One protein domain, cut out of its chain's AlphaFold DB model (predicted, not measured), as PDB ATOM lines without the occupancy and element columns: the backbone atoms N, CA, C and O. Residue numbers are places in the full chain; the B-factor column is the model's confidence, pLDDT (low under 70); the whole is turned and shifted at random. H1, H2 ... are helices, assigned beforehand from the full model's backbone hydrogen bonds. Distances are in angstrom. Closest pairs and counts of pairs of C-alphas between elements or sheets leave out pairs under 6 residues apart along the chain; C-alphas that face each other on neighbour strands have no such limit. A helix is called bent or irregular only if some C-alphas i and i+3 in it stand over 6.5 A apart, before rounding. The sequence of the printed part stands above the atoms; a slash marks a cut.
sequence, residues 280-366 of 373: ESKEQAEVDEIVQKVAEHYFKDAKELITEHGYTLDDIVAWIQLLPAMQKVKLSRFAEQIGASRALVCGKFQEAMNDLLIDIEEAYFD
ATOM      1  N   GLU A 280      30.623   5.816  46.844       50.06
ATOM      2  CA  GLU A 280      29.317   6.176  46.262       50.06
ATOM      3  C   GLU A 280      29.251   5.963  44.739       50.06
ATOM      4  O   GLU A 280      28.183   5.723  44.191       50.06
ATOM      5  N   SER A 281      30.383   6.007  44.022       60.97
ATOM      6  CA  SER A 281      30.392   6.002  42.547       60.97
ATOM      7  C   SER A 281      29.909   4.693  41.905       60.97
ATOM      8  O   SER A 281      29.349   4.719  40.808       60.97
ATOM      9  N   LYS A 282      30.104   3.547  42.572       60.38
ATOM     10  CA  LYS A 282      29.603   2.246  42.097       60.38
ATOM     11  C   LYS A 282      28.146   2.022  42.467       60.38
ATOM     12  O   LYS A 282      27.381   1.567  41.625       60.38
ATOM     13  N   GLU A 283      27.778   2.371  43.694       64.06
ATOM     14  CA  GLU A 283      26.400   2.290  44.182       64.06
ATOM     15  C   GLU A 283      25.479   3.193  43.348       64.06
ATOM     16  O   GLU A 283      24.421   2.765  42.892       64.06
ATOM     17  N   GLN A 284      25.943   4.407  43.041       71.81
ATOM     18  CA  GLN A 284      25.243   5.353  42.186       71.81
ATOM     19  C   GLN A 284      25.052   4.820  40.765       71.81
ATOM     20  O   GLN A 284      23.963   4.939  40.217       71.81
ATOM     21  N   ALA A 285      26.083   4.198  40.186       75.12
ATOM     22  CA  ALA A 285      26.013   3.643  38.838       75.12
ATOM     23  C   ALA A 285      25.045   2.449  38.737       75.12
ATOM     24  O   ALA A 285      24.327   2.334  37.747       75.12
ATOM     25  N   GLU A 286      24.994   1.579  39.754       77.81
ATOM     26  CA  GLU A 286      24.036   0.463  39.799       77.81
ATOM     27  C   GLU A 286      22.589   0.958  39.943       77.81
ATOM     28  O   GLU A 286      21.691   0.457  39.262       77.81
ATOM     29  N   VAL A 287      22.361   1.971  40.790       80.62
ATOM     30  CA  VAL A 287      21.050   2.619  40.929       80.62
ATOM     31  C   VAL A 287      20.643   3.293  39.621       80.62
ATOM     32  O   VAL A 287      19.524   3.072  39.163       80.62
ATOM     33  N   ASP A 288      21.543   4.053  38.995       83.50
ATOM     34  CA  ASP A 288      21.281   4.766  37.744       83.50
ATOM     35  C   ASP A 288      20.933   3.784  36.606       83.50
ATOM     36  O   ASP A 288      19.957   4.000  35.889       83.50
ATOM     37  N   GLU A 289      21.641   2.653  36.478       84.06
ATOM     38  CA  GLU A 289      21.337   1.632  35.460       84.06
ATOM     39  C   GLU A 289      19.937   1.018  35.650       84.06
ATOM     40  O   GLU A 289      19.200   0.781  34.686       84.06
ATOM     41  N   ILE A 290      19.555   0.740  36.898       81.50
ATOM     42  CA  ILE A 290      18.254   0.141  37.211       81.50
ATOM     43  C   ILE A 290      17.135   1.155  37.000       81.50
ATOM     44  O   ILE A 290      16.119   0.823  36.389       81.50
ATOM     45  N   VAL A 291      17.322   2.388  37.468       85.62
ATOM     46  CA  VAL A 291      16.362   3.476  37.278       85.62
ATOM     47  C   VAL A 291      16.152   3.750  35.786       85.62
ATOM     48  O   VAL A 291      15.002   3.855  35.366       85.62
ATOM     49  N   GLN A 292      17.214   3.745  34.972       85.06
ATOM     50  CA  GLN A 292      17.117   3.885  33.515       85.06
ATOM     51  C   GLN A 292      16.239   2.788  32.894       85.06
ATOM     52  O   GLN A 292      15.330   3.085  32.123       85.06
ATOM     53  N   LYS A 293      16.445   1.518  33.267       85.25
ATOM     54  CA  LYS A 293      15.618   0.394  32.780       85.25
ATOM     55  C   LYS A 293      14.152   0.532  33.181       85.25
ATOM     56  O   LYS A 293      13.261   0.149  32.424       85.25
ATOM     57  N   VAL A 294      13.891   1.050  34.380       80.38
ATOM     58  CA  VAL A 294      12.525   1.311  34.843       80.38
ATOM     59  C   VAL A 294      11.903   2.480  34.072       80.38
ATOM     60  O   VAL A 294      10.749   2.380  33.665       80.38
ATOM     61  N   ALA A 295      12.663   3.541  33.793       87.12
ATOM     62  CA  ALA A 295      12.216   4.644  32.944       87.12
ATOM     63  C   ALA A 295      11.910   4.175  31.511       87.12
ATOM     64  O   ALA A 295      10.861   4.516  30.976       87.12
ATOM     65  N   GLU A 296      12.740   3.311  30.918       87.06
ATOM     66  CA  GLU A 296      12.472   2.692  29.610       87.06
ATOM     67  C   GLU A 296      11.181   1.859  29.608       87.06
ATOM     68  O   GLU A 296      10.419   1.878  28.635       87.06
ATOM     69  N   HIS A 297      10.914   1.129  30.698       84.38
ATOM     70  CA  HIS A 297       9.663   0.393  30.857       84.38
ATOM     71  C   HIS A 297       8.464   1.343  30.888       84.38
ATOM     72  O   HIS A 297       7.528   1.146  30.112       84.38
ATOM     73  N   TYR A 298       8.523   2.403  31.697       85.50
ATOM     74  CA  TYR A 298       7.461   3.404  31.753       85.50
ATOM     75  C   TYR A 298       7.316   4.190  30.445       85.50
ATOM     76  O   TYR A 298       6.199   4.505  30.059       85.50
ATOM     77  N   PHE A 299       8.387   4.427  29.685       90.12
ATOM     78  CA  PHE A 299       8.279   5.019  28.347       90.12
ATOM     79  C   PHE A 299       7.426   4.153  27.411       90.12
ATOM     80  O   PHE A 299       6.615   4.653  26.625       90.12
ATOM     81  N   LYS A 300       7.592   2.828  27.494       86.50
ATOM     82  CA  LYS A 300       6.781   1.883  26.724       86.50
ATOM     83  C   LYS A 300       5.320   1.889  27.182       86.50
ATOM     84  O   LYS A 300       4.440   1.877  26.325       86.50
ATOM     85  N   ASP A 301       5.071   1.940  28.486       81.31
ATOM     86  CA  ASP A 301       3.709   2.000  29.028       81.31
ATOM     87  C   ASP A 301       3.027   3.322  28.641       81.31
ATOM     88  O   ASP A 301       1.889   3.318  28.179       81.31
ATOM     89  N   ALA A 302       3.750   4.447  28.698       83.25
ATOM     90  CA  ALA A 302       3.273   5.752  28.242       83.25
ATOM     91  C   ALA A 302       2.833   5.709  26.778       83.25
ATOM     92  O   ALA A 302       1.761   6.197  26.424       83.25
ATOM     93  N   LYS A 303       3.633   5.067  25.918       88.50
ATOM     94  CA  LYS A 303       3.273   4.860  24.514       88.50
ATOM     95  C   LYS A 303       1.940   4.122  24.378       88.50
ATOM     96  O   LYS A 303       1.122   4.522  23.552       88.50
ATOM     97  N   GLU A 304       1.723   3.054  25.140       79.69
ATOM     98  CA  GLU A 304       0.473   2.280  25.117       79.69
ATOM     99  C   GLU A 304      -0.717   3.111  25.627       79.69
ATOM    100  O   GLU A 304      -1.778   3.132  25.000       79.69
ATOM    101  N   LEU A 305      -0.528   3.880  26.703       71.75
ATOM    102  CA  LEU A 305      -1.543   4.788  27.246       71.75
ATOM    103  C   LEU A 305      -1.953   5.872  26.235       71.75
ATOM    104  O   LEU A 305      -3.141   6.130  26.040       71.75
ATOM    105  N   ILE A 306      -0.990   6.473  25.538       84.38
ATOM    106  CA  ILE A 306      -1.252   7.526  24.548       84.38
ATOM    107  C   ILE A 306      -1.903   6.933  23.294       84.38
ATOM    108  O   ILE A 306      -2.932   7.419  22.827       84.38
ATOM    109  N   THR A 307      -1.305   5.879  22.731       80.62
ATOM    110  CA  THR A 307      -1.692   5.376  21.402       80.62
ATOM    111  C   THR A 307      -2.919   4.471  21.419       80.62
ATOM    112  O   THR A 307      -3.692   4.501  20.462       80.62
ATOM    113  N   GLU A 308      -3.120   3.690  22.481       73.94
ATOM    114  CA  GLU A 308      -4.224   2.726  22.564       73.94
ATOM    115  C   GLU A 308      -5.368   3.214  23.460       73.94
ATOM    116  O   GLU A 308      -6.528   2.894  23.194       73.94
ATOM    117  N   HIS A 309      -5.062   4.023  24.480       65.81
ATOM    118  CA  HIS A 309      -6.039   4.459  25.484       65.81
ATOM    119  C   HIS A 309      -6.389   5.953  25.399       65.81
ATOM    120  O   HIS A 309      -7.294   6.400  26.101       65.81
ATOM    121  N   GLY A 310      -5.736   6.713  24.511       75.50
ATOM    122  CA  GLY A 310      -6.076   8.107  24.217       75.50
ATOM    123  C   GLY A 310      -5.742   9.100  25.332       75.50
ATOM    124  O   GLY A 310      -6.422  10.118  25.441       75.50
ATOM    125  N   TYR A 311      -4.735   8.808  26.162       71.88
ATOM    126  CA  TYR A 311      -4.298   9.698  27.241       71.88
ATOM    127  C   TYR A 311      -3.683  10.992  26.684       71.88
ATOM    128  O   TYR A 311      -2.889  10.964  25.739       71.88
ATOM    129  N   THR A 312      -4.042  12.128  27.287       81.62
ATOM    130  CA  THR A 312      -3.503  13.454  26.954       81.62
ATOM    131  C   THR A 312      -2.143  13.699  27.616       81.62
ATOM    132  O   THR A 312      -1.725  12.946  28.496       81.62
ATOM    133  N   LEU A 313      -1.450  14.775  27.223       81.81
ATOM    134  CA  LEU A 313      -0.205  15.178  27.886       81.81
ATOM    135  C   LEU A 313      -0.428  15.419  29.387       81.81
ATOM    136  O   LEU A 313       0.365  14.945  30.191       81.81
ATOM    137  N   ASP A 314      -1.527  16.070  29.774       69.12
ATOM    138  CA  ASP A 314      -1.844  16.334  31.183       69.12
ATOM    139  C   ASP A 314      -2.096  15.037  31.974       69.12
ATOM    140  O   ASP A 314      -1.656  14.918  33.122       69.12
ATOM    141  N   ASP A 315      -2.731  14.030  31.356       70.31
ATOM    142  CA  ASP A 315      -2.907  12.706  31.968       70.31
ATOM    143  C   ASP A 315      -1.553  12.015  32.200       70.31
ATOM    144  O   ASP A 315      -1.322  11.432  33.263       70.31
ATOM    145  N   ILE A 316      -0.639  12.104  31.226       83.94
ATOM    146  CA  ILE A 316       0.712  11.534  31.320       83.94
ATOM    147  C   ILE A 316       1.560  12.275  32.356       83.94
ATOM    148  O   ILE A 316       2.239  11.630  33.152       83.94
ATOM    149  N   VAL A 317       1.485  13.609  32.406       78.50
ATOM    150  CA  VAL A 317       2.144  14.425  33.437       78.50
ATOM    151  C   VAL A 317       1.669  13.992  34.822       78.50
ATOM    152  O   VAL A 317       2.491  13.725  35.699       78.50
ATOM    153  N   ALA A 318       0.354  13.872  35.022       69.56
ATOM    154  CA  ALA A 318      -0.213  13.441  36.296       69.56
ATOM    155  C   ALA A 318       0.235  12.021  36.669       69.56
ATOM    156  O   ALA A 318       0.615  11.767  37.812       69.56
ATOM    157  N   TRP A 319       0.224  11.102  35.705       79.25
ATOM    158  CA  TRP A 319       0.676   9.730  35.898       79.25
ATOM    159  C   TRP A 319       2.153   9.660  36.314       79.25
ATOM    160  O   TRP A 319       2.460   9.075  37.354       79.25
ATOM    161  N   ILE A 320       3.055  10.325  35.583       83.06
ATOM    162  CA  ILE A 320       4.494  10.343  35.886       83.06
ATOM    163  C   ILE A 320       4.772  10.989  37.244       83.06
ATOM    164  O   ILE A 320       5.562  10.460  38.024       83.06
ATOM    165  N   GLN A 321       4.089  12.087  37.580       80.06
ATOM    166  CA  GLN A 321       4.232  12.738  38.887       80.06
ATOM    167  C   GLN A 321       3.765  11.857  40.054       80.06
ATOM    168  O   GLN A 321       4.209  12.044  41.188       80.06
ATOM    169  N   LEU A 322       2.880  10.896  39.796       71.25
ATOM    170  CA  LEU A 322       2.354   9.991  40.808       71.25
ATOM    171  C   LEU A 322       3.250   8.756  41.024       71.25
ATOM    172  O   LEU A 322       3.292   8.222  42.139       71.25
ATOM    173  N   LEU A 323       4.010   8.330  40.006       78.06
ATOM    174  CA  LEU A 323       4.883   7.150  40.068       78.06
ATOM    175  C   LEU A 323       5.860   7.165  41.261       78.06
ATOM    176  O   LEU A 323       5.922   6.149  41.960       78.06
ATOM    177  N   PRO A 324       6.582   8.261  41.577       78.44
ATOM    178  CA  PRO A 324       7.497   8.297  42.717       78.44
ATOM    179  C   PRO A 324       6.806   7.987  44.043       78.44
ATOM    180  O   PRO A 324       7.300   7.161  44.809       78.44
ATOM    181  N   ALA A 325       5.632   8.576  44.295       65.38
ATOM    182  CA  ALA A 325       4.858   8.320  45.508       65.38
ATOM    183  C   ALA A 325       4.363   6.865  45.566       65.38
ATOM    184  O   ALA A 325       4.532   6.195  46.584       65.38
ATOM    185  N   MET A 326       3.829   6.348  44.454       66.62
ATOM    186  CA  MET A 326       3.342   4.967  44.358       66.62
ATOM    187  C   MET A 326       4.440   3.922  44.552       66.62
ATOM    188  O   MET A 326       4.245   2.906  45.220       66.62
ATOM    189  N   GLN A 327       5.609   4.142  43.950       75.00
ATOM    190  CA  GLN A 327       6.704   3.183  44.010       75.00
ATOM    191  C   GLN A 327       7.549   3.352  45.273       75.00
ATOM    192  O   GLN A 327       8.356   2.474  45.567       75.00
ATOM    193  N   LYS A 328       7.362   4.408  46.075       71.81
ATOM    194  CA  LYS A 328       8.243   4.735  47.207       71.81
ATOM    195  C   LYS A 328       8.425   3.601  48.215       71.81
ATOM    196  O   LYS A 328       9.538   3.424  48.710       71.81
ATOM    197  N   VAL A 329       7.403   2.785  48.492       64.06
ATOM    198  CA  VAL A 329       7.551   1.596  49.361       64.06
ATOM    199  C   VAL A 329       8.464   0.548  48.716       64.06
ATOM    200  O   VAL A 329       9.348   0.003  49.380       64.06
ATOM    201  N   LYS A 330       8.289   0.281  47.416       72.12
ATOM    202  CA  LYS A 330       9.138  -0.650  46.660       72.12
ATOM    203  C   LYS A 330      10.560  -0.109  46.514       72.12
ATOM    204  O   LYS A 330      11.494  -0.856  46.767       72.12
ATOM    205  N   LEU A 331      10.717   1.180  46.214       76.75
ATOM    206  CA  LEU A 331      12.005   1.876  46.138       76.75
ATOM    207  C   LEU A 331      12.724   1.873  47.491       76.75
ATOM    208  O   LEU A 331      13.921   1.632  47.543       76.75
ATOM    209  N   SER A 332      11.996   2.055  48.598       70.62
ATOM    210  CA  SER A 332      12.569   1.992  49.950       70.62
ATOM    211  C   SER A 332      13.068   0.590  50.297       70.62
ATOM    212  O   SER A 332      14.159   0.449  50.841       70.62
ATOM    213  N   ARG A 333      12.297  -0.453  49.956       69.62
ATOM    214  CA  ARG A 333      12.729  -1.851  50.124       69.62
ATOM    215  C   ARG A 333      13.900  -2.198  49.214       69.62
ATOM    216  O   ARG A 333      14.801  -2.909  49.637       69.62
ATOM    217  N   PHE A 334      13.882  -1.704  47.982       74.94
ATOM    218  CA  PHE A 334      14.969  -1.888  47.032       74.94
ATOM    219  C   PHE A 334      16.255  -1.239  47.550       74.94
ATOM    220  O   PHE A 334      17.273  -1.919  47.620       74.94
ATOM    221  N   ALA A 335      16.186   0.007  48.030       76.62
ATOM    222  CA  ALA A 335      17.307   0.705  48.655       76.62
ATOM    223  C   ALA A 335      17.908  -0.101  49.821       76.62
ATOM    224  O   ALA A 335      19.113  -0.314  49.866       76.62
ATOM    225  N   GLU A 336      17.071  -0.647  50.711       73.50
ATOM    226  CA  GLU A 336      17.535  -1.530  51.792       73.50
ATOM    227  C   GLU A 336      18.238  -2.796  51.285       73.50
ATOM    228  O   GLU A 336      19.217  -3.234  51.886       73.50
ATOM    229  N   GLN A 337      17.750  -3.394  50.193       76.12
ATOM    230  CA  GLN A 337      18.319  -4.618  49.623       76.12
ATOM    231  C   GLN A 337      19.698  -4.402  49.004       76.12
ATOM    232  O   GLN A 337      20.555  -5.275  49.131       76.12
ATOM    233  N   ILE A 338      19.906  -3.260  48.349       77.38
ATOM    234  CA  ILE A 338      21.188  -2.918  47.721       77.38
ATOM    235  C   ILE A 338      22.141  -2.199  48.685       77.38
ATOM    236  O   ILE A 338      23.261  -1.876  48.311       77.38
ATOM    237  N   GLY A 339      21.715  -1.968  49.932       73.69
ATOM    238  CA  GLY A 339      22.504  -1.258  50.937       73.69
ATOM    239  C   GLY A 339      22.578   0.256  50.722       73.69
ATOM    240  O   GLY A 339      23.411   0.897  51.355       73.69
ATOM    241  N   ALA A 340      21.701   0.816  49.886       78.69
ATOM    242  CA  ALA A 340      21.712   2.220  49.505       78.69
ATOM    243  C   ALA A 340      20.829   3.114  50.373       78.69
ATOM    244  O   ALA A 340      19.851   2.688  51.003       78.69
ATOM    245  N   SER A 341      21.134   4.412  50.359       82.88
ATOM    246  CA  SER A 341      20.276   5.412  50.995       82.88
ATOM    247  C   SER A 341      18.920   5.492  50.289       82.88
ATOM    248  O   SER A 341      18.832   5.735  49.086       82.88
ATOM    249  N   ARG A 342      17.826   5.376  51.058       83.19
ATOM    250  CA  ARG A 342      16.457   5.553  50.534       83.19
ATOM    251  C   ARG A 342      16.277   6.908  49.843       83.19
ATOM    252  O   ARG A 342      15.551   6.986  48.858       83.19
ATOM    253  N   ALA A 343      16.927   7.957  50.356       79.56
ATOM    254  CA  ALA A 343      16.863   9.296  49.773       79.56
ATOM    255  C   ALA A 343      17.528   9.343  48.390       79.56
ATOM    256  O   ALA A 343      16.975   9.953  47.482       79.56
ATOM    257  N   LEU A 344      18.650   8.634  48.221       81.19
ATOM    258  CA  LEU A 344      19.377   8.545  46.957       81.19
ATOM    259  C   LEU A 344      18.534   7.860  45.877       81.19
ATOM    260  O   LEU A 344      18.306   8.425  44.812       81.19
ATOM    261  N   VAL A 345      18.005   6.675  46.188       81.38
ATOM    262  CA  VAL A 345      17.175   5.892  45.257       81.38
ATOM    263  C   VAL A 345      15.891   6.639  44.891       81.38
ATOM    264  O   VAL A 345      15.526   6.684  43.720       81.38
ATOM    265  N   CYS A 346      15.205   7.247  45.867       81.38
ATOM    266  CA  CYS A 346      13.993   8.020  45.586       81.38
ATOM    267  C   CYS A 346      14.293   9.285  44.768       81.38
ATOM    268  O   CYS A 346      13.515   9.609  43.877       81.38
ATOM    269  N   GLY A 347      15.402   9.978  45.055       85.25
ATOM    270  CA  GLY A 347      15.829  11.167  44.314       85.25
ATOM    271  C   GLY A 347      16.146  10.845  42.857       85.25
ATOM    272  O   GLY A 347      15.575  11.450  41.960       85.25
ATOM    273  N   LYS A 348      16.949   9.804  42.618       87.50
ATOM    274  CA  LYS A 348      17.285   9.355  41.261       87.50
ATOM    275  C   LYS A 348      16.089   8.863  40.472       87.50
ATOM    276  O   LYS A 348      15.963   9.159  39.290       87.50
ATOM    277  N   PHE A 349      15.182   8.146  41.129       87.75
ATOM    278  CA  PHE A 349      13.932   7.754  40.498       87.75
ATOM    279  C   PHE A 349      13.092   8.979  40.104       87.75
ATOM    280  O   PHE A 349      12.565   9.017  38.999       87.75
ATOM    281  N   GLN A 350      12.995   9.990  40.973       86.94
ATOM    282  CA  GLN A 350      12.285  11.236  40.674       86.94
ATOM    283  C   GLN A 350      12.913  11.992  39.495       86.94
ATOM    284  O   GLN A 350      12.176  12.440  38.619       86.94
ATOM    285  N   GLU A 351      14.242  12.119  39.460       89.38
ATOM    286  CA  GLU A 351      14.977  12.737  38.345       89.38
ATOM    287  C   GLU A 351      14.679  12.017  37.030       89.38
ATOM    288  O   GLU A 351      14.221  12.643  36.077       89.38
ATOM    289  N   ALA A 352      14.795  10.689  37.010       90.38
ATOM    290  CA  ALA A 352      14.513   9.907  35.813       90.38
ATOM    291  C   ALA A 352      13.050   9.994  35.356       90.38
ATOM    292  O   ALA A 352      12.784   9.919  34.162       90.38
ATOM    293  N   MET A 353      12.090  10.150  36.276       90.94
ATOM    294  CA  MET A 353      10.691  10.398  35.908       90.94
ATOM    295  C   MET A 353      10.505  11.784  35.279       90.94
ATOM    296  O   MET A 353       9.721  11.923  34.341       90.94
ATOM    297  N   ASN A 354      11.238  12.798  35.740       89.50
ATOM    298  CA  ASN A 354      11.207  14.124  35.122       89.50
ATOM    299  C   ASN A 354      11.818  14.095  33.710       89.50
ATOM    300  O   ASN A 354      11.215  14.634  32.785       89.50
ATOM    301  N   ASP A 355      12.958  13.421  33.532       91.62
ATOM    302  CA  ASP A 355      13.592  13.242  32.219       91.62
ATOM    303  C   ASP A 355      12.682  12.452  31.268       91.62
ATOM    304  O   ASP A 355      12.458  12.847  30.124       91.62
ATOM    305  N   LEU A 356      12.061  11.386  31.779       90.94
ATOM    306  CA  LEU A 356      11.099  10.576  31.040       90.94
ATOM    307  C   LEU A 356       9.913  11.404  30.522       90.94
ATOM    308  O   LEU A 356       9.439  11.173  29.409       90.94
ATOM    309  N   LEU A 357       9.416  12.358  31.316       91.00
ATOM    310  CA  LEU A 357       8.328  13.238  30.896       91.00
ATOM    311  C   LEU A 357       8.736  14.106  29.701       91.00
ATOM    312  O   LEU A 357       7.956  14.230  28.757       91.00
ATOM    313  N   ILE A 358       9.954  14.656  29.723       91.56
ATOM    314  CA  ILE A 358      10.508  15.444  28.613       91.56
ATOM    315  C   ILE A 358      10.599  14.572  27.355       91.56
ATOM    316  O   ILE A 358      10.111  14.966  26.295       91.56
ATOM    317  N   ASP A 359      11.136  13.356  27.486       92.06
ATOM    318  CA  ASP A 359      11.259  12.410  26.373       92.06
ATOM    319  C   ASP A 359       9.895  12.060  25.750       92.06
ATOM    320  O   ASP A 359       9.770  11.943  24.527       92.06
ATOM    321  N   ILE A 360       8.851  11.888  26.570       90.44
ATOM    322  CA  ILE A 360       7.492  11.582  26.094       90.44
ATOM    323  C   ILE A 360       6.846  12.798  25.424       90.44
ATOM    324  O   ILE A 360       6.232  12.642  24.362       90.44
ATOM    325  N   GLU A 361       6.993  13.995  26.001       91.44
ATOM    326  CA  GLU A 361       6.497  15.244  25.411       91.44
ATOM    327  C   GLU A 361       7.106  15.448  24.014       91.44
ATOM    328  O   GLU A 361       6.372  15.622  23.038       91.44
ATOM    329  N   GLU A 362       8.428  15.297  23.883       90.75
ATOM    330  CA  GLU A 362       9.130  15.412  22.601       90.75
ATOM    331  C   GLU A 362       8.746  14.331  21.580       90.75
ATOM    332  O   GLU A 362       8.768  14.579  20.368       90.75
ATOM    333  N   ALA A 363       8.461  13.110  22.038       89.88
ATOM    334  CA  ALA A 363       8.195  11.979  21.155       89.88
ATOM    335  C   ALA A 363       6.756  11.951  20.620       89.88
ATOM    336  O   ALA A 363       6.547  11.523  19.480       89.88
ATOM    337  N   TYR A 364       5.776  12.375  21.423       88.19
ATOM    338  CA  TYR A 364       4.353  12.182  21.116       88.19
ATOM    339  C   TYR A 364       3.533  13.471  21.035       88.19
ATOM    340  O   TYR A 364       2.480  13.445  20.397       88.19
ATOM    341  N   PHE A 365       3.995  14.578  21.625       84.50
ATOM    342  CA  PHE A 365       3.198  15.803  21.765       84.50
ATOM    343  C   PHE A 365       3.853  17.064  21.168       84.50
ATOM    344  O   PHE A 365       3.186  18.092  21.062       84.50
ATOM    345  N   ASP A 366       5.112  17.004  20.719       82.56
ATOM    346  CA  ASP A 366       5.762  18.108  20.000       82.56
ATOM    347  C   ASP A 366       5.439  18.084  18.489       82.56
ATOM    348  O   ASP A 366       5.997  17.320  17.691       82.56
TER     349      ASP A 366
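AT A GLANCE: This is residues 280 to 366 of the 373 residues of the protein "STE/STE7 protein kinase" of Phytophthora palmivora var. palmivora (UniProt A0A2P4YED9). Three helices run up and down in a small, elongated bundle: H1 crosses H3, and H2, bent along its course, folds back with its arm H2a nearly side by side with H3 and its arm H2b turned off at a steep angle. H3 packs on H1 and both arms. The printed part has 87 residues with three named helices, H1, H2 and H3 in that order, and no named strand; the class is all helix. It is compact, with a radius of gyration of the C-alphas of 13.7 A, and spans 40 by 22 by 16 A.

HOW THE PARTS SIT: H1, residues 280 to 309, and H3, residues 342 to 365, touch, closest at the C-alphas of Val 291 and Phe 349, 5.9 A apart; they run the same way at a tilt of 37 degrees, only just steep. H2, residues 313 to 338, was assigned as one helix by its hydrogen bonds but is bent, C-alphas 326 and 329 being 7.4 A apart. Its arm H2a, residues 313 to 326, is irregular, with C-alphas 321 and 324 6.7 A apart. H1 and H2a are close but not clearly touching, closest at the C-alphas of Ala 302 and Ile 316, 7.0 A. H2a and H3 touch at a shallow tilt of 14 degrees, opposite ways, closest at the C-alphas of Pro 324 and Gln 350, 6.0 A. The arm H2b, residues 329 to 338, touches residues 342 to 346 of H3 alone, closest at the C-alphas of Ala 335 and Arg 342, 5.3 A. H1 and H2b are near each other. Every O i to N i+4 pair is within hydrogen-bond range in H1, H2b and H3, and 8 of 10 in H2a.

IN THESE COORDINATES: H1 begins at C-alpha 280 (29.317, 6.176, 46.262) and is 41.0 A long. H2a is 19.7 A and H2b 14.5 A long. H3, 33.3 A long, ends at C-alpha 365 (3.198, 15.803, 21.765).

THE WHOLE: The C-alphas of Glu 280 and Gly 310, the two farthest apart, are 41.7 A apart. The printed part has no cut, and both links are tight. The mean pLDDT of the printed part is 79.8, with 11 residues under 70, among them 280 to 283.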